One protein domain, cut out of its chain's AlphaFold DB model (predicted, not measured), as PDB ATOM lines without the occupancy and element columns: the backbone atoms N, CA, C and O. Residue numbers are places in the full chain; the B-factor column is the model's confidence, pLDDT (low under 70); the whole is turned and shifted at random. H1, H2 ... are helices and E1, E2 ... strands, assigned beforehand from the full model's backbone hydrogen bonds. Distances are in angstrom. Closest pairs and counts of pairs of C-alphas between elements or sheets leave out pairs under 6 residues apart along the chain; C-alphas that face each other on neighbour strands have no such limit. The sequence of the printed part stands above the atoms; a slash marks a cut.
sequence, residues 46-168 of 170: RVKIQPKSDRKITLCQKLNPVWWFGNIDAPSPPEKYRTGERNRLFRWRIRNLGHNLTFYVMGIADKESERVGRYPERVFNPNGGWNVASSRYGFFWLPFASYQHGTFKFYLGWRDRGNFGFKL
ATOM      1  N   ARG A  46      14.973  -1.317  -0.698       96.31
ATOM      2  CA  ARG A  46      15.116  -0.513   0.517       96.31
ATOM      3  C   ARG A  46      15.188   0.953   0.118       96.31
ATOM      4  O   ARG A  46      15.997   1.307  -0.733       96.31
ATOM      5  N   VAL A  47      14.381   1.786   0.761       96.50
ATOM      6  CA  VAL A  47      14.329   3.230   0.521       96.50
ATOM      7  C   VAL A  47      14.503   3.959   1.846       96.50
ATOM      8  O   VAL A  47      13.924   3.555   2.856       96.50
ATOM      9  N   LYS A  48      15.314   5.019   1.853       96.50
ATOM     10  CA  LYS A  48      15.436   5.921   3.002       96.50
ATOM     11  C   LYS A  48      14.290   6.924   2.977       96.50
ATOM     12  O   LYS A  48      14.024   7.534   1.946       96.50
ATOM     13  N   ILE A  49      13.633   7.096   4.112       95.31
ATOM     14  CA  ILE A  49      12.517   8.013   4.301       95.31
ATOM     15  C   ILE A  49      12.992   9.151   5.190       95.31
ATOM     16  O   ILE A  49      13.423   8.933   6.324       95.31
ATOM     17  N   GLN A  50      12.905  10.361   4.649       94.31
ATOM     18  CA  GLN A  50      13.215  11.576   5.383       94.31
ATOM     19  C   GLN A  50      12.046  11.984   6.288       94.31
ATOM     20  O   GLN A  50      10.888  11.693   5.955       94.31
ATOM     21  N   PRO A  51      12.319  12.673   7.410       92.75
ATOM     22  CA  PRO A  51      11.282  13.244   8.251       92.75
ATOM     23  C   PRO A  51      10.350  14.139   7.437       92.75
ATOM     24  O   PRO A  51      10.766  14.877   6.546       92.75
ATOM     25  N   LYS A  52       9.061  14.102   7.767       87.31
ATOM     26  CA  LYS A  52       8.052  14.946   7.121       87.31
ATOM     27  C   LYS A  52       8.224  16.427   7.470       87.31
ATOM     28  O   LYS A  52       7.815  17.288   6.696       87.31
ATOM     29  N   SER A  53       8.741  16.712   8.660       81.00
ATOM     30  CA  SER A  53       8.899  18.061   9.186       81.00
ATOM     31  C   SER A  53      10.213  18.168   9.940       81.00
ATOM     32  O   SER A  53      10.538  17.287  10.733       81.00
ATOM     33  N   ASP A  54      10.900  19.295   9.768       81.50
ATOM     34  CA  ASP A  54      12.082  19.660  10.562       81.50
ATOM     35  C   ASP A  54      11.716  20.057  12.002       81.50
ATOM     36  O   ASP A  54      12.575  20.291  12.858       81.50
ATOM     37  N   ARG A  55      10.414  20.163  12.297       86.38
ATOM     38  CA  ARG A  55       9.924  20.543  13.614       86.38
ATOM     39  C   ARG A  55      10.189  19.421  14.612       86.38
ATOM     40  O   ARG A  55       9.631  18.331  14.515       86.38
ATOM     41  N   LYS A  56      10.976  19.727  15.643       90.25
ATOM     42  CA  LYS A  56      11.230  18.808  16.757       90.25
ATOM     43  C   LYS A  56       9.957  18.603  17.578       90.25
ATOM     44  O   LYS A  56       9.483  19.529  18.235       90.25
ATOM     45  N   ILE A  57       9.421  17.386  17.548       94.00
ATOM     46  CA  ILE A  57       8.279  16.976  18.369       94.00
ATOM     47  C   ILE A  57       8.797  16.457  19.705       94.00
ATOM     48  O   ILE A  57       9.632  15.554  19.754       94.00
ATOM     49  N   THR A  58       8.306  17.032  20.800       95.12
ATOM     50  CA  THR A  58       8.796  16.708  22.144       95.12
ATOM     51  C   THR A  58       8.065  15.510  22.746       95.12
ATOM     52  O   THR A  58       6.931  15.194  22.380       95.12
ATOM     53  N   LEU A  59       8.687  14.852  23.729       94.38
ATOM     54  CA  LEU A  59       8.044  13.759  24.462       94.38
ATOM     55  C   LEU A  59       6.779  14.233  25.197       94.38
ATOM     56  O   LEU A  59       5.767  13.543  25.162       94.38
ATOM     57  N   CYS A  60       6.793  15.437  25.777       96.69
ATOM     58  CA  CYS A  60       5.621  16.022  26.435       96.69
ATOM     59  C   CYS A  60       4.428  16.164  25.479       96.69
ATOM     60  O   CYS A  60       3.293  15.921  25.874       96.69
ATOM     61  N   GLN A  61       4.673  16.512  24.210       96.00
ATOM     62  CA  GLN A  61       3.621  16.528  23.191       96.00
ATOM     63  C   GLN A  61       3.097  15.117  22.922       96.00
ATOM     64  O   GLN A  61       1.886  14.904  22.942       96.00
ATOM     65  N   LYS A  62       3.993  14.137  22.742       95.31
ATOM     66  CA  LYS A  62       3.602  12.739  22.503       95.31
ATOM     67  C   LYS A  62       2.865  12.103  23.682       95.31
ATOM     68  O   LYS A  62       2.075  11.199  23.450       95.31
ATOM     69  N   LEU A  63       3.062  12.584  24.909       96.81
ATOM     70  CA  LEU A  63       2.348  12.116  26.101       96.81
ATOM     71  C   LEU A  63       1.053  12.885  26.395       96.81
ATOM     72  O   LEU A  63       0.305  12.469  27.269       96.81
ATOM     73  N   ASN A  64       0.768  13.984  25.689       97.31
ATOM     74  CA  ASN A  64      -0.421  14.804  25.916       97.31
ATOM     75  C   ASN A  64      -1.590  14.357  25.010       97.31
ATOM     76  O   ASN A  64      -1.574  14.681  23.819       97.31
ATOM     77  N   PRO A  65      -2.654  13.720  25.539       96.19
ATOM     78  CA  PRO A  65      -3.771  13.245  24.721       96.19
ATOM     79  C   PRO A  65      -4.527  14.365  24.003       96.19
ATOM     80  O   PRO A  65      -5.020  14.166  22.897       96.19
ATOM     81  N   VAL A  66      -4.574  15.576  24.569       95.06
ATOM     82  CA  VAL A  66      -5.182  16.737  23.893       95.06
ATOM     83  C   VAL A  66      -4.410  17.072  22.615       95.06
ATOM     84  O   VAL A  66      -5.006  17.408  21.590       95.06
ATOM     85  N   TRP A  67      -3.083  16.927  22.639       95.38
ATOM     86  CA  TRP A  67      -2.246  17.146  21.462       95.38
ATOM     87  C   TRP A  67      -2.476  16.087  20.377       95.38
ATOM     88  O   TRP A  67      -2.389  16.411  19.193       95.38
ATOM     89  N   TRP A  68      -2.821  14.848  20.745       96.00
ATOM     90  CA  TRP A  68      -3.020  13.731  19.810       96.00
ATOM     91  C   TRP A  68      -4.112  14.014  18.781       96.00
ATOM     92  O   TRP A  68      -3.951  13.695  17.601       96.00
ATOM     93  N   PHE A  69      -5.193  14.662  19.216       94.44
ATOM     94  CA  PHE A  69      -6.335  15.018  18.371       94.44
ATOM     95  C   PHE A  69      -6.118  16.293  17.545       94.44
ATOM     96  O   PHE A  69      -6.993  16.682  16.772       94.44
ATOM     97  N   GLY A  70      -4.953  16.930  17.674       93.06
ATOM     98  CA  GLY A  70      -4.557  18.082  16.876       93.06
ATOM     99  C   GLY A  70      -3.956  17.724  15.514       93.06
ATOM    100  O   GLY A  70      -3.762  16.562  15.155       93.06
ATOM    101  N   ASN A  71      -3.619  18.778  14.769       93.94
ATOM    102  CA  ASN A  71      -2.884  18.718  13.510       93.94
ATOM    103  C   ASN A  71      -1.831  19.836  13.496       93.94
ATOM    104  O   ASN A  71      -2.144  20.989  13.204       93.94
ATOM    105  N   ILE A  72      -0.594  19.495  13.862       92.94
ATOM    106  CA  ILE A  72       0.517  20.457  13.945       92.94
ATOM    107  C   ILE A  72       1.022  20.908  12.568       92.94
ATOM    108  O   ILE A  72       1.562  22.006  12.457       92.94
ATOM    109  N   ASP A  73       0.813  20.097  11.528       91.19
ATOM    110  CA  ASP A  73       1.249  20.404  10.160       91.19
ATOM    111  C   ASP A  73       0.325  21.423   9.490       91.19
ATOM    112  O   ASP A  73       0.735  22.138   8.579       91.19
ATOM    113  N   ALA A  74      -0.936  21.479   9.920       90.81
ATOM    114  CA  ALA A  74      -1.921  22.409   9.389       90.81
ATOM    115  C   ALA A  74      -2.847  22.944  10.500       90.81
ATOM    116  O   ALA A  74      -4.038  22.607  10.540       90.81
ATOM    117  N   PRO A  75      -2.311  23.775  11.417       89.31
ATOM    118  CA  PRO A  75      -3.029  24.229  12.608       89.31
ATOM    119  C   PRO A  75      -4.192  25.176  12.287       89.31
ATOM    120  O   PRO A  75      -5.165  25.248  13.044       89.31
ATOM    121  N   SER A  76      -4.115  25.883  11.158       90.88
ATOM    122  CA  SER A  76      -5.126  26.824  10.685       90.88
ATOM    123  C   SER A  76      -5.571  26.499   9.253       90.88
ATOM    124  O   SER A  76      -4.788  25.986   8.449       90.88
ATOM    125  N   PRO A  77      -6.843  26.770   8.913       92.12
ATOM    126  CA  PRO A  77      -7.331  26.614   7.550       92.12
ATOM    127  C   PRO A  77      -6.699  27.641   6.595       92.12
ATOM    128  O   PRO A  77      -6.636  28.825   6.944       92.12
ATOM    129  N   PRO A  78      -6.328  27.242   5.362       92.06
ATOM    130  CA  PRO A  78      -5.870  28.167   4.329       92.06
ATOM    131  C   PRO A  78      -7.020  29.069   3.881       92.06
ATOM    132  O   PRO A  78      -8.177  28.648   3.916       92.06
ATOM    133  N   GLU A  79      -6.726  30.289   3.445       91.69
ATOM    134  CA  GLU A  79      -7.725  31.331   3.153       91.69
ATOM    135  C   GLU A  79      -8.874  30.852   2.252       91.69
ATOM    136  O   GLU A  79     -10.042  30.998   2.614       91.69
ATOM    137  N   LYS A  80      -8.542  30.137   1.171       91.50
ATOM    138  CA  LYS A  80      -9.495  29.539   0.216       91.50
ATOM    139  C   LYS A  80     -10.411  28.442   0.779       91.50
ATOM    140  O   LYS A  80     -11.326  27.986   0.102       91.50
ATOM    141  N   TYR A  81     -10.148  27.930   1.981       89.38
ATOM    142  CA  TYR A  81     -10.979  26.890   2.583       89.38
ATOM    143  C   TYR A  81     -12.238  27.505   3.194       89.38
ATOM    144  O   TYR A  81     -12.155  28.090   4.273       89.38
ATOM    145  N   ARG A  82     -13.395  27.307   2.544       86.44
ATOM    146  CA  ARG A  82     -14.731  27.642   3.083       86.44
ATOM    147  C   ARG A  82     -14.798  29.057   3.668       86.44
ATOM    148  O   ARG A  82     -15.187  29.265   4.819       86.44
ATOM    149  N   THR A  83     -14.316  30.016   2.886       89.62
ATOM    150  CA  THR A  83     -14.259  31.434   3.240       89.62
ATOM    151  C   THR A  83     -15.658  31.940   3.612       89.62
ATOM    152  O   THR A  83     -16.632  31.602   2.949       89.62
ATOM    153  N   GLY A  84     -15.775  32.700   4.704       86.69
ATOM    154  CA  GLY A  84     -17.055  33.250   5.179       86.69
ATOM    155  C   GLY A  84     -17.919  32.318   6.044       86.69
ATOM    156  O   GLY A  84     -18.879  32.780   6.657       86.69
ATOM    157  N   GLU A  85     -17.591  31.027   6.178       90.00
ATOM    158  CA  GLU A  85     -18.356  30.133   7.059       90.00
ATOM    159  C   GLU A  85     -18.039  30.362   8.551       90.00
ATOM    160  O   GLU A  85     -16.885  30.271   8.979       90.00
ATOM    161  N   ARG A  86     -19.075  30.531   9.390       87.38
ATOM    162  CA  ARG A  86     -18.934  30.743  10.851       87.38
ATOM    163  C   ARG A  86     -18.152  29.633  11.568       87.38
ATOM    164  O   ARG A  86     -17.339  29.910  12.441       87.38
ATOM    165  N   ASN A  87     -18.332  28.376  11.158       92.06
ATOM    166  CA  ASN A  87     -17.683  27.209  11.776       92.06
ATOM    167  C   ASN A  87     -16.441  26.727  11.008       92.06
ATOM    168  O   ASN A  87     -16.044  25.565  11.134       92.06
ATOM    169  N   ARG A  88     -15.816  27.595  10.201       92.25
ATOM    170  CA  ARG A  88     -14.672  27.256   9.336       92.25
ATOM    171  C   ARG A  88     -13.528  26.577  10.090       92.25
ATOM    172  O   ARG A  88     -13.036  25.543   9.642       92.25
ATOM    173  N   LEU A  89     -13.126  27.117  11.244       90.38
ATOM    174  CA  LEU A  89     -12.027  26.565  12.048       90.38
ATOM    175  C   LEU A  89     -12.377  25.200  12.646       90.38
ATOM    176  O   LEU A  89     -11.580  24.269  12.561       90.38
ATOM    177  N   PHE A  90     -13.576  25.064  13.214       90.38
ATOM    178  CA  PHE A  90     -14.042  23.791  13.760       90.38
ATOM    179  C   PHE A  90     -14.093  22.717  12.667       90.38
ATOM    180  O   PHE A  90     -13.488  21.656  12.807       90.38
ATOM    181  N   ARG A  91     -14.711  23.036  11.521       91.19
ATOM    182  CA  ARG A  91     -14.777  22.154  10.348       91.19
ATOM    183  C   ARG A  91     -13.394  21.781   9.820       91.19
ATOM    184  O   ARG A  91     -13.197  20.657   9.379       91.19
ATOM    185  N   TRP A  92     -12.439  22.709   9.837       92.00
ATOM    186  CA  TRP A  92     -11.055  22.422   9.465       92.00
ATOM    187  C   TRP A  92     -10.410  21.405  10.406       92.00
ATOM    188  O   TRP A  92      -9.845  20.418   9.939       92.00
ATOM    189  N   ARG A  93     -10.543  21.611  11.721       89.69
ATOM    190  CA  ARG A  93      -9.969  20.725  12.742       89.69
ATOM    191  C   ARG A  93     -10.541  19.309  12.657       89.69
ATOM    192  O   ARG A  93      -9.775  18.353  12.712       89.69
ATOM    193  N   ILE A  94     -11.853  19.167  12.444       91.56
ATOM    194  CA  ILE A  94     -12.483  17.837  12.408       91.56
ATOM    195  C   ILE A  94     -12.126  17.005  11.163       91.56
ATOM    196  O   ILE A  94     -12.221  15.783  11.200       91.56
ATOM    197  N   ARG A  95     -11.696  17.636  10.057       90.25
ATOM    198  CA  ARG A  95     -11.348  16.927   8.806       90.25
ATOM    199  C   ARG A  95     -10.185  15.954   8.954       90.25
ATOM    200  O   ARG A  95     -10.056  15.050   8.134       90.25
ATOM    201  N   ASN A  96      -9.311  16.192   9.923       87.75
ATOM    202  CA  ASN A  96      -8.130  15.377  10.156       87.75
ATOM    203  C   ASN A  96      -7.852  15.279  11.661       87.75
ATOM    204  O   ASN A  96      -6.774  15.640  12.141       87.75
ATOM    205  N   LEU A  97      -8.872  14.845  12.406       87.81
ATOM    206  CA  LEU A  97      -8.722  14.494  13.818       87.81
ATOM    207  C   LEU A  97      -7.719  13.354  13.948       87.81
ATOM    208  O   LEU A  97      -7.758  12.393  13.183       87.81
ATOM    209  N   GLY A  98      -6.827  13.451  14.930       93.12
ATOM    210  CA  GLY A  98      -5.844  12.394  15.170       93.12
ATOM    211  C   GLY A  98      -4.662  12.412  14.198       93.12
ATOM    212  O   GLY A  98      -3.933  11.420  14.100       93.12
ATOM    213  N   HIS A  99      -4.436  13.518  13.479       94.31
ATOM    214  CA  HIS A  99      -3.243  13.671  12.645       94.31
ATOM    215  C   HIS A  99      -1.970  13.476  13.471       94.31
ATOM    216  O   HIS A  99      -1.126  12.652  13.130       94.31
ATOM    217  N   ASN A 100      -1.864  14.166  14.608       95.94
ATOM    218  CA  ASN A 100      -0.696  14.040  15.479       95.94
ATOM    219  C   ASN A 100      -0.553  12.616  16.042       95.94
ATOM    220  O   ASN A 100       0.549  12.063  16.061       95.94
ATOM    221  N   LEU A 101      -1.672  11.999  16.433       96.62
ATOM    222  CA  LEU A 101      -1.714  10.616  16.907       96.62
ATOM    223  C   LEU A 101      -1.120   9.635  15.883       96.62
ATOM    224  O   LEU A 101      -0.227   8.852  16.200       96.62
ATOM    225  N   THR A 102      -1.594   9.692  14.641       96.19
ATOM    226  CA  THR A 102      -1.228   8.726  13.592       96.19
ATOM    227  C   THR A 102       0.148   8.978  12.984       96.19
ATOM    228  O   THR A 102       0.838   8.018  12.633       96.19
ATOM    229  N   PHE A 103       0.579  10.237  12.875       95.94
ATOM    230  CA  PHE A 103       1.876  10.590  12.290       95.94
ATOM    231  C   PHE A 103       3.030  10.530  13.292       95.94
ATOM    232  O   PHE A 103       4.124  10.123  12.907       95.94
ATOM    233  N   TYR A 104       2.800  10.908  14.552       95.62
ATOM    234  CA  TYR A 104       3.896  11.222  15.475       95.62
ATOM    235  C   TYR A 104       3.861  10.463  16.800       95.62
ATOM    236  O   TYR A 104       4.922  10.228  17.378       95.62
ATOM    237  N   VAL A 105       2.679  10.103  17.309       96.00
ATOM    238  CA  VAL A 105       2.564   9.310  18.549       96.00
ATOM    239  C   VAL A 105       2.744   7.829  18.234       96.00
ATOM    240  O   VAL A 105       3.666   7.201  18.738       96.00
ATOM    241  N   MET A 106       1.892   7.288  17.357       96.19
ATOM    242  CA  MET A 106       2.024   5.924  16.835       96.19
ATOM    243  C   MET A 106       3.006   5.860  15.663       96.19
ATOM    244  O   MET A 106       3.666   4.848  15.437       96.19
ATOM    245  N   GLY A 107       3.052   6.930  14.871       95.56
ATOM    246  CA  GLY A 107       3.903   7.019  13.696       95.56
ATOM    247  C   GLY A 107       5.333   7.445  14.013       95.56
ATOM    248  O   GLY A 107       5.665   7.885  15.114       95.56
ATOM    249  N   ILE A 108       6.176   7.324  12.995       95.62
ATOM    250  CA  ILE A 108       7.584   7.730  12.998       95.62
ATOM    251  C   ILE A 108       7.854   8.820  11.951       95.62
ATOM    252  O   ILE A 108       8.952   8.906  11.413       95.62
ATOM    253  N   ALA A 109       6.852   9.639  11.618       95.19
ATOM    254  CA  ALA A 109       6.969  10.640  10.555       95.19
ATOM    255  C   ALA A 109       7.938  11.792  10.891       95.19
ATOM    256  O   ALA A 109       8.350  12.526   9.999       95.19
ATOM    257  N   ASP A 110       8.298  11.959  12.164       95.00
ATOM    258  CA  ASP A 110       9.286  12.919  12.674       95.00
ATOM    259  C   ASP A 110      10.721  12.363  12.692       95.00
ATOM    260  O   ASP A 110      11.608  12.955  13.306       95.00
ATOM    261  N   LYS A 111      10.958  11.192  12.089       93.56
ATOM    262  CA  LYS A 111      12.215  10.449  12.209       93.56
ATOM    263  C   LYS A 111      12.728  10.013  10.846       93.56
ATOM    264  O   LYS A 111      11.959   9.575   9.992       93.56
ATOM    265  N   GLU A 112      14.045  10.051  10.685       95.06
ATOM    266  CA  GLU A 112      14.706   9.338   9.599       95.06
ATOM    267  C   GLU A 112      14.466   7.840   9.772       95.06
ATOM    268  O   GLU A 112      14.663   7.278  10.855       95.06
ATOM    269  N   SER A 113      14.005   7.188   8.713       95.62
ATOM    270  CA  SER A 113      13.690   5.765   8.745       95.62
ATOM    271  C   SER A 113      14.021   5.096   7.426       95.62
ATOM    272  O   SER A 113      14.317   5.741   6.422       95.62
ATOM    273  N   GLU A 114      13.997   3.774   7.423       96.75
ATOM    274  CA  GLU A 114      14.143   2.986   6.206       96.75
ATOM    275  C   GLU A 114      12.874   2.193   5.965       96.75
ATOM    276  O   GLU A 114      12.252   1.712   6.907       96.75
ATOM    277  N   ARG A 115      12.502   1.998   4.706       97.31
ATOM    278  CA  ARG A 115      11.360   1.175   4.330       97.31
ATOM    279  C   ARG A 115      11.781   0.103   3.350       97.31
ATOM    280  O   ARG A 115      12.471   0.381   2.373       97.31
ATOM    281  N   VAL A 116      11.359  -1.126   3.626       97.19
ATOM    282  CA  VAL A 116      11.724  -2.318   2.862       97.19
ATOM    283  C   VAL A 116      10.458  -2.989   2.346       97.19
ATOM    284  O   VAL A 116       9.549  -3.256   3.126       97.19
ATOM    285  N   GLY A 117      10.379  -3.244   1.042       96.81
ATOM    286  CA  GLY A 117       9.182  -3.780   0.385       96.81
ATOM    287  C   GLY A 117       9.429  -4.093  -1.087       96.81
ATOM    288  O   GLY A 117      10.458  -3.701  -1.631       96.81
ATOM    289  N   ARG A 118       8.479  -4.756  -1.754       95.12
ATOM    290  CA  ARG A 118       8.472  -4.847  -3.232       95.12
ATOM    291  C   ARG A 118       8.097  -3.511  -3.880       95.12
ATOM    292  O   ARG A 118       8.657  -3.142  -4.902       95.12
ATOM    293  N   TYR A 119       7.189  -2.769  -3.242       95.25
ATOM    294  CA  TYR A 119       6.798  -1.414  -3.637       95.25
ATOM    295  C   TYR A 119       6.837  -0.475  -2.421       95.25
ATOM    296  O   TYR A 119       5.788  -0.041  -1.939       95.25
ATOM    297  N   PRO A 120       8.029  -0.189  -1.864       94.94
ATOM    298  CA  PRO A 120       8.154   0.503  -0.581       94.94
ATOM    299  C   PRO A 120       7.608   1.938  -0.620       94.94
ATOM    300  O   PRO A 120       7.031   2.393   0.363       94.94
ATOM    301  N   GLU A 121       7.709   2.624  -1.757       94.38
ATOM    302  CA  GLU A 121       7.239   4.010  -1.936       94.38
ATOM    303  C   GLU A 121       5.750   4.116  -2.283       94.38
ATOM    304  O   GLU A 121       5.211   5.210  -2.441       94.38
ATOM    305  N   ARG A 122       5.063   2.981  -2.439       93.88
ATOM    306  CA  ARG A 122       3.650   2.947  -2.812       93.88
ATOM    307  C   ARG A 122       2.834   2.341  -1.687       93.88
ATOM    308  O   ARG A 122       3.251   1.402  -1.016       93.88
ATOM    309  N   VAL A 123       1.622   2.861  -1.514       95.06
ATOM    310  CA  VAL A 123       0.646   2.247  -0.607       95.06
ATOM    311  C   VAL A 123       0.190   0.915  -1.199       95.06
ATOM    312  O   VAL A 123       0.299  -0.096  -0.525       95.06
ATOM    313  N   PHE A 124      -0.215   0.887  -2.472       96.12
ATOM    314  CA  PHE A 124      -0.731  -0.307  -3.146       96.12
ATOM    315  C   PHE A 124       0.202  -0.806  -4.255       96.12
ATOM    316  O   PHE A 124       0.913  -0.014  -4.877       96.12
ATOM    317  N   ASN A 125       0.151  -2.113  -4.530       95.00
ATOM    318  CA  ASN A 125       0.845  -2.732  -5.659       95.00
ATOM    319  C   ASN A 125       0.272  -2.184  -6.982       95.00
ATOM    320  O   ASN A 125      -0.914  -2.401  -7.223       95.00
ATOM    321  N   PRO A 126       1.060  -1.516  -7.848       92.69
ATOM    322  CA  PRO A 126       0.568  -0.917  -9.092       92.69
ATOM    323  C   PRO A 126      -0.105  -1.920 -10.040       92.69
ATOM    324  O   PRO A 126      -1.005  -1.529 -10.774       92.69
ATOM    325  N   ASN A 127       0.269  -3.198  -9.962       92.69
ATOM    326  CA  ASN A 127      -0.257  -4.270 -10.805       92.69
ATOM    327  C   ASN A 127      -1.431  -5.029 -10.158       92.69
ATOM    328  O   ASN A 127      -1.901  -6.023 -10.700       92.69
ATOM    329  N   GLY A 128      -1.915  -4.580  -8.995       93.81
ATOM    330  CA  GLY A 128      -2.958  -5.274  -8.238       93.81
ATOM    331  C   GLY A 128      -2.418  -6.312  -7.252       93.81
ATOM    332  O   GLY A 128      -1.233  -6.630  -7.227       93.81
ATOM    333  N   GLY A 129      -3.295  -6.819  -6.388       96.19
ATOM    334  CA  GLY A 129      -2.955  -7.792  -5.355       96.19
ATOM    335  C   GLY A 129      -2.266  -7.175  -4.138       96.19
ATOM    336  O   GLY A 129      -2.504  -6.020  -3.775       96.19
ATOM    337  N   TRP A 130      -1.427  -7.978  -3.482       97.06
ATOM    338  CA  TRP A 130      -0.773  -7.623  -2.226       97.06
ATOM    339  C   TRP A 130       0.424  -6.687  -2.420       97.06
ATOM    340  O   TRP A 130       1.239  -6.864  -3.327       97.06
ATOM    341  N   ASN A 131       0.575  -5.736  -1.500       97.25
ATOM    342  CA  ASN A 131       1.834  -5.048  -1.231       97.25
ATOM    343  C   ASN A 131       2.140  -5.144   0.264       97.25
ATOM    344  O   ASN A 131       1.353  -4.684   1.092       97.25
ATOM    345  N   VAL A 132       3.290  -5.731   0.588       97.62
ATOM    346  CA  VAL A 132       3.796  -5.883   1.953       97.62
ATOM    347  C   VAL A 132       5.106  -5.120   2.063       97.62
ATOM    348  O   VAL A 132       5.973  -5.209   1.188       97.62
ATOM    349  N   ALA A 133       5.241  -4.366   3.146       97.50
ATOM    350  CA  ALA A 133       6.446  -3.621   3.460       97.50
ATOM    351  C   ALA A 133       6.649  -3.545   4.976       97.50
ATOM    352  O   ALA A 133       5.742  -3.816   5.761       97.50
ATOM    353  N   SER A 134       7.845  -3.152   5.394       97.62
ATOM    354  CA  SER A 134       8.157  -2.878   6.791       97.62
ATOM    355  C   SER A 134       9.031  -1.637   6.886       97.62
ATOM    356  O   SER A 134       9.992  -1.493   6.124       97.62
ATOM    357  N   SER A 135       8.682  -0.731   7.795       97.56
ATOM    358  CA  SER A 135       9.493   0.445   8.111       97.56
ATOM    359  C   SER A 135      10.366   0.163   9.330       97.56
ATOM    360  O   SER A 135       9.921  -0.463  10.287       97.56
ATOM    361  N   ARG A 136      11.607   0.640   9.318       96.38
ATOM    362  CA  ARG A 136      12.582   0.484  10.392       96.38
ATOM    363  C   ARG A 136      12.997   1.848  10.927       96.38
ATOM    364  O   ARG A 136      13.458   2.698  10.167       96.38
ATOM    365  N   TYR A 137      12.911   2.007  12.243       94.62
ATOM    366  CA  TYR A 137      13.503   3.118  12.984       94.62
ATOM    367  C   TYR A 137      14.255   2.566  14.199       94.62
ATOM    368  O   TYR A 137      13.655   1.978  15.100       94.62
ATOM    369  N   GLY A 138      15.583   2.716  14.214       92.69
ATOM    370  CA  GLY A 138      16.432   2.073  15.219       92.69
ATOM    371  C   GLY A 138      16.257   0.548  15.210       92.69
ATOM    372  O   GLY A 138      16.526  -0.101  14.197       92.69
ATOM    373  N   PHE A 139      15.788  -0.009  16.329       92.81
ATOM    374  CA  PHE A 139      15.502  -1.441  16.501       92.81
ATOM    375  C   PHE A 139      14.045  -1.825  16.198       92.81
ATOM    376  O   PHE A 139      13.727  -3.012  16.137       92.81
ATOM    377  N   PHE A 140      13.159  -0.846  15.999       94.06
ATOM    378  CA  PHE A 140      11.739  -1.093  15.774       94.06
ATOM    379  C   PHE A 140      11.461  -1.388  14.304       94.06
ATOM    380  O   PHE A 140      11.842  -0.608  13.429       94.06
ATOM    381  N   TRP A 141      10.753  -2.491  14.056       96.50
ATOM    382  CA  TRP A 141      10.197  -2.849  12.755       96.50
ATOM    383  C   TRP A 141       8.682  -2.692  12.787       96.50
ATOM    384  O   TRP A 141       8.007  -3.234  13.658       96.50
ATOM    385  N   LEU A 142       8.161  -1.938  11.829       97.62
ATOM    386  CA  LEU A 142       6.787  -1.469  11.792       97.62
ATOM    387  C   LEU A 142       6.115  -2.014  10.525       97.62
ATOM    388  O   LEU A 142       6.423  -1.546   9.423       97.62
ATOM    389  N   PRO A 143       5.235  -3.020  10.653       98.00
ATOM    390  CA  PRO A 143       4.709  -3.747   9.508       98.00
ATOM    391  C   PRO A 143       3.673  -2.938   8.728       98.00
ATOM    392  O   PRO A 143       2.991  -2.056   9.258       98.00
ATOM    393  N   PHE A 144       3.524  -3.289   7.457       98.38
ATOM    394  CA  PHE A 144       2.504  -2.756   6.572       98.38
ATOM    395  C   PHE A 144       2.053  -3.803   5.564       98.38
ATOM    396  O   PHE A 144       2.874  -4.458   4.921       98.38
ATOM    397  N   ALA A 145       0.742  -3.889   5.378       98.31
ATOM    398  CA  ALA A 145       0.138  -4.690   4.332       98.31
ATOM    399  C   ALA A 145      -0.995  -3.914   3.667       98.31
ATOM    400  O   ALA A 145      -1.735  -3.164   4.307       98.31
ATOM    401  N   SER A 146      -1.142  -4.125   2.369       98.25
ATOM    402  CA  SER A 146      -2.283  -3.655   1.602       98.25
ATOM    403  C   SER A 146      -2.643  -4.648   0.515       98.25
ATOM    404  O   SER A 146      -1.806  -5.444   0.083       98.25
ATOM    405  N   TYR A 147      -3.875  -4.548   0.050       97.94
ATOM    406  CA  TYR A 147      -4.383  -5.309  -1.071       97.94
ATOM    407  C   TYR A 147      -5.275  -4.416  -1.925       97.94
ATOM    408  O   TYR A 147      -6.026  -3.592  -1.391       97.94
ATOM    409  N   GLN A 148      -5.209  -4.591  -3.244       97.62
ATOM    410  CA  GLN A 148      -6.193  -4.009  -4.150       97.62
ATOM    411  C   GLN A 148      -6.601  -4.974  -5.265       97.62
ATOM    412  O   GLN A 148      -5.753  -5.613  -5.885       97.62
ATOM    413  N   HIS A 149      -7.899  -5.037  -5.548       96.44
ATOM    414  CA  HIS A 149      -8.459  -5.772  -6.675       96.44
ATOM    415  C   HIS A 149      -9.781  -5.119  -7.096       96.44
ATOM    416  O   HIS A 149     -10.713  -5.049  -6.300       96.44
ATOM    417  N   GLY A 150      -9.862  -4.607  -8.328       93.81
ATOM    418  CA  GLY A 150     -11.026  -3.835  -8.773       93.81
ATOM    419  C   GLY A 150     -11.276  -2.600  -7.891       93.81
ATOM    420  O   GLY A 150     -10.365  -1.796  -7.667       93.81
ATOM    421  N   THR A 151     -12.504  -2.454  -7.385       94.38
ATOM    422  CA  THR A 151     -12.898  -1.381  -6.448       94.38
ATOM    423  C   THR A 151     -12.431  -1.639  -5.016       94.38
ATOM    424  O   THR A 151     -12.204  -0.691  -4.262       94.38
ATOM    425  N   PHE A 152     -12.202  -2.907  -4.662       96.69
ATOM    426  CA  PHE A 152     -11.819  -3.311  -3.320       96.69
ATOM    427  C   PHE A 152     -10.369  -2.926  -3.021       96.69
ATOM    428  O   PHE A 152      -9.433  -3.383  -3.688       96.69
ATOM    429  N   LYS A 153     -10.166  -2.096  -1.992       97.69
ATOM    430  CA  LYS A 153      -8.834  -1.667  -1.537       97.69
ATOM    431  C   LYS A 153      -8.778  -1.583  -0.029       97.69
ATOM    432  O   LYS A 153      -9.519  -0.795   0.561       97.69
ATOM    433  N   PHE A 154      -7.816  -2.261   0.588       97.81
ATOM    434  CA  PHE A 154      -7.548  -2.070   2.008       97.81
ATOM    435  C   PHE A 154      -6.063  -1.968   2.326       97.81
ATOM    436  O   PHE A 154      -5.218  -2.494   1.606       97.81
ATOM    437  N   TYR A 155      -5.750  -1.298   3.429       98.06
ATOM    438  CA  TYR A 155      -4.421  -1.343   4.023       98.06
ATOM    439  C   TYR A 155      -4.493  -1.264   5.542       98.06
ATOM    440  O   TYR A 155      -5.445  -0.710   6.097       98.06
ATOM    441  N   LEU A 156      -3.444  -1.760   6.193       98.25
ATOM    442  CA  LEU A 156      -3.201  -1.636   7.625       98.25
ATOM    443  C   LEU A 156      -1.696  -1.502   7.892       98.25
ATOM    444  O   LEU A 156      -0.882  -2.196   7.278       98.25
ATOM    445  N   GLY A 157      -1.335  -0.642   8.843       98.00
ATOM    446  CA  GLY A 157       0.020  -0.537   9.382       98.00
ATOM    447  C   GLY A 157       0.719   0.777   9.042       98.00
ATOM    448  O   GLY A 157       0.075   1.793   8.766       98.00
ATOM    449  N   TRP A 158       2.051   0.764   9.082       97.75
ATOM    450  CA  TRP A 158       2.881   1.958   8.899       97.75
ATOM    451  C   TRP A 158       3.168   2.219   7.429       97.75
ATOM    452  O   TRP A 158       3.798   1.422   6.742       97.75
ATOM    453  N   ARG A 159       2.700   3.355   6.927       95.06
ATOM    454  CA  ARG A 159       2.776   3.712   5.510       95.06
ATOM    455  C   ARG A 159       4.154   4.241   5.098       95.06
ATOM    456  O   ARG A 159       5.080   4.328   5.901       95.06
ATOM    457  N   ASP A 160       4.264   4.600   3.823       89.94
ATOM    458  CA  ASP A 160       5.438   5.180   3.163       89.94
ATOM    459  C   ASP A 160       6.042   6.376   3.916       89.94
ATOM    460  O   ASP A 160       7.259   6.494   3.991       89.94
ATOM    461  N   ARG A 161       5.213   7.208   4.556       89.50
ATOM    462  CA  ARG A 161       5.664   8.368   5.350       89.50
ATOM    463  C   ARG A 161       5.776   8.105   6.852       89.50
ATOM    464  O   ARG A 161       5.783   9.043   7.642       89.50
ATOM    465  N   GLY A 162       5.772   6.840   7.268       93.19
ATOM    466  CA  GLY A 162       5.898   6.462   8.675       93.19
ATOM    467  C   GLY A 162       4.646   6.694   9.527       93.19
ATOM    468  O   GLY A 162       4.684   6.414  10.721       93.19
ATOM    469  N   ASN A 163       3.534   7.166   8.957       95.56
ATOM    470  CA  ASN A 163       2.270   7.286   9.682       95.56
ATOM    471  C   ASN A 163       1.541   5.938   9.755       95.56
ATOM    472  O   ASN A 163       1.481   5.197   8.769       95.56
ATOM    473  N   PHE A 164       0.955   5.640  10.910       97.06
ATOM    474  CA  PHE A 164       0.091   4.477  11.083       97.06
ATOM    475  C   PHE A 164      -1.288   4.748  10.477       97.06
ATOM    476  O   PHE A 164      -1.808   5.863  10.560       97.06
ATOM    477  N   GLY A 165      -1.914   3.736   9.884       95.69
ATOM    478  CA  GLY A 165      -3.308   3.858   9.499       95.69
ATOM    479  C   GLY A 165      -3.946   2.565   9.035       95.69
ATOM    480  O   GLY A 165      -3.285   1.571   8.745       95.69
ATOM    481  N   PHE A 166      -5.260   2.651   8.896       96.19
ATOM    482  CA  PHE A 166      -6.114   1.636   8.313       96.19
ATOM    483  C   PHE A 166      -7.072   2.308   7.331       96.19
ATOM    484  O   PHE A 166      -7.517   3.434   7.567       96.19
ATOM    485  N   LYS A 167      -7.380   1.640   6.223       95.81
ATOM    486  CA  LYS A 167      -8.447   2.064   5.312       95.81
ATOM    487  C   LYS A 167      -9.053   0.839   4.658       95.81
ATOM    488  O   LYS A 167      -8.310  -0.049   4.252       95.81
ATOM    489  N   LEU A 168     -10.366   0.863   4.474       96.56
ATOM    490  CA  LEU A 168     -11.129  -0.085   3.674       96.56
ATOM    491  C   LEU A 168     -11.963   0.704   2.659       96.56
ATOM    492  O   LEU A 168     -12.576   1.708   3.011       96.56
TER     493      LEU A 168
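AT A GLANCE: This is residues 46 to 168 of the 170 residues of an uncharacterized protein of Candidatus Taylorbacteria bacterium (UniProt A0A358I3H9). One antiparallel sheet of six strands, twisted and curved across its width, makes one end of the domain, and a looser part of short helices and loops makes the other. H4 grazes the sheet at E6, H1 and H2 gather near H4, and H3 with the unnamed stretch 69 to 87 reaches farthest from the sheet. The printed part has 123 residues, with named elements in the order E1, H1, H2, H3, H4, E2, E3, E4, E5, E6; the sheet's order is E1 E2 E3 E4 E5 E6, and the class is mixed, helices and strands. It is only just compact, close to loose, with a radius of gyration of the C-alphas of 16.3 A and spans of 46 by 38 by 22 A.

IN THESE COORDINATES: E1 is residues 46 to 49, beginning at C-alpha 46 (15.116, -0.513, 0.517). H1 is residues 59 to 63 and H2 residues 65 to 68. H3, residues 88 to 94, is 10.1 A long, and H4, residues 99 to 105, is 9.4 A long, with C-alpha 99 at (-3.243, 13.671, 12.645). E2 is residues 113 to 117, 13.5 A. E3, residues 129 to 137, is 26.9 A long; E4, residues 140 to 149, 30.6 A; E5, residues 152 to 158, 19.8 A. E6, residues 164 to 168, is 14.2 A long and ends at C-alpha 168 (-11.129, -0.085, 3.674).

HOW THE PARTS SIT: E1 and E6 are the edge strands. E1 and E2 are antiparallel at 146 degrees, with N 49 and O 113 2.8 A apart, within hydrogen-bond range. E2 to E6 form a meander, each strand the antiparallel neighbour of the one before, and each consecutive pair is a hairpin. Within hydrogen-bond range are N 136 and O 114 at 2.7 A, N 144 and O 133 at 2.8 A, N 147 and O 154 at 2.9 A, and N 155 and O 167 at 3.0 A. H4 only grazes the sheet with its residues 99 to 105; the closest C-alphas of H4 and E6, those of Thr 102 and Phe 164, are 5.1 A apart. H2 and H4 touch, with the C-alphas of Trp 68 and Leu 101 closest at 4.5 A. H1 and H2 only just touch, with 3 pairs of C-alphas within 8 A, and only at the corner by their link; Gln 61 and Trp 67 have the closest C-alphas, 6.1 A apart. H3 touches no helix and is not on the sheet. H1, H3 and H4 have every O i to N i+4 pair within hydrogen-bond range; H2 is too short for such a pair.

THE WHOLE: The C-alphas of Gly 84 and Phe 139, the two farthest apart, are 48.9 A apart. The printed part has no cut. The links H2 to H3, 19 residues, and E2 to E3, 11 residues, are long. The mean pLDDT of the printed part is 94.1, and no printed residue is under 70.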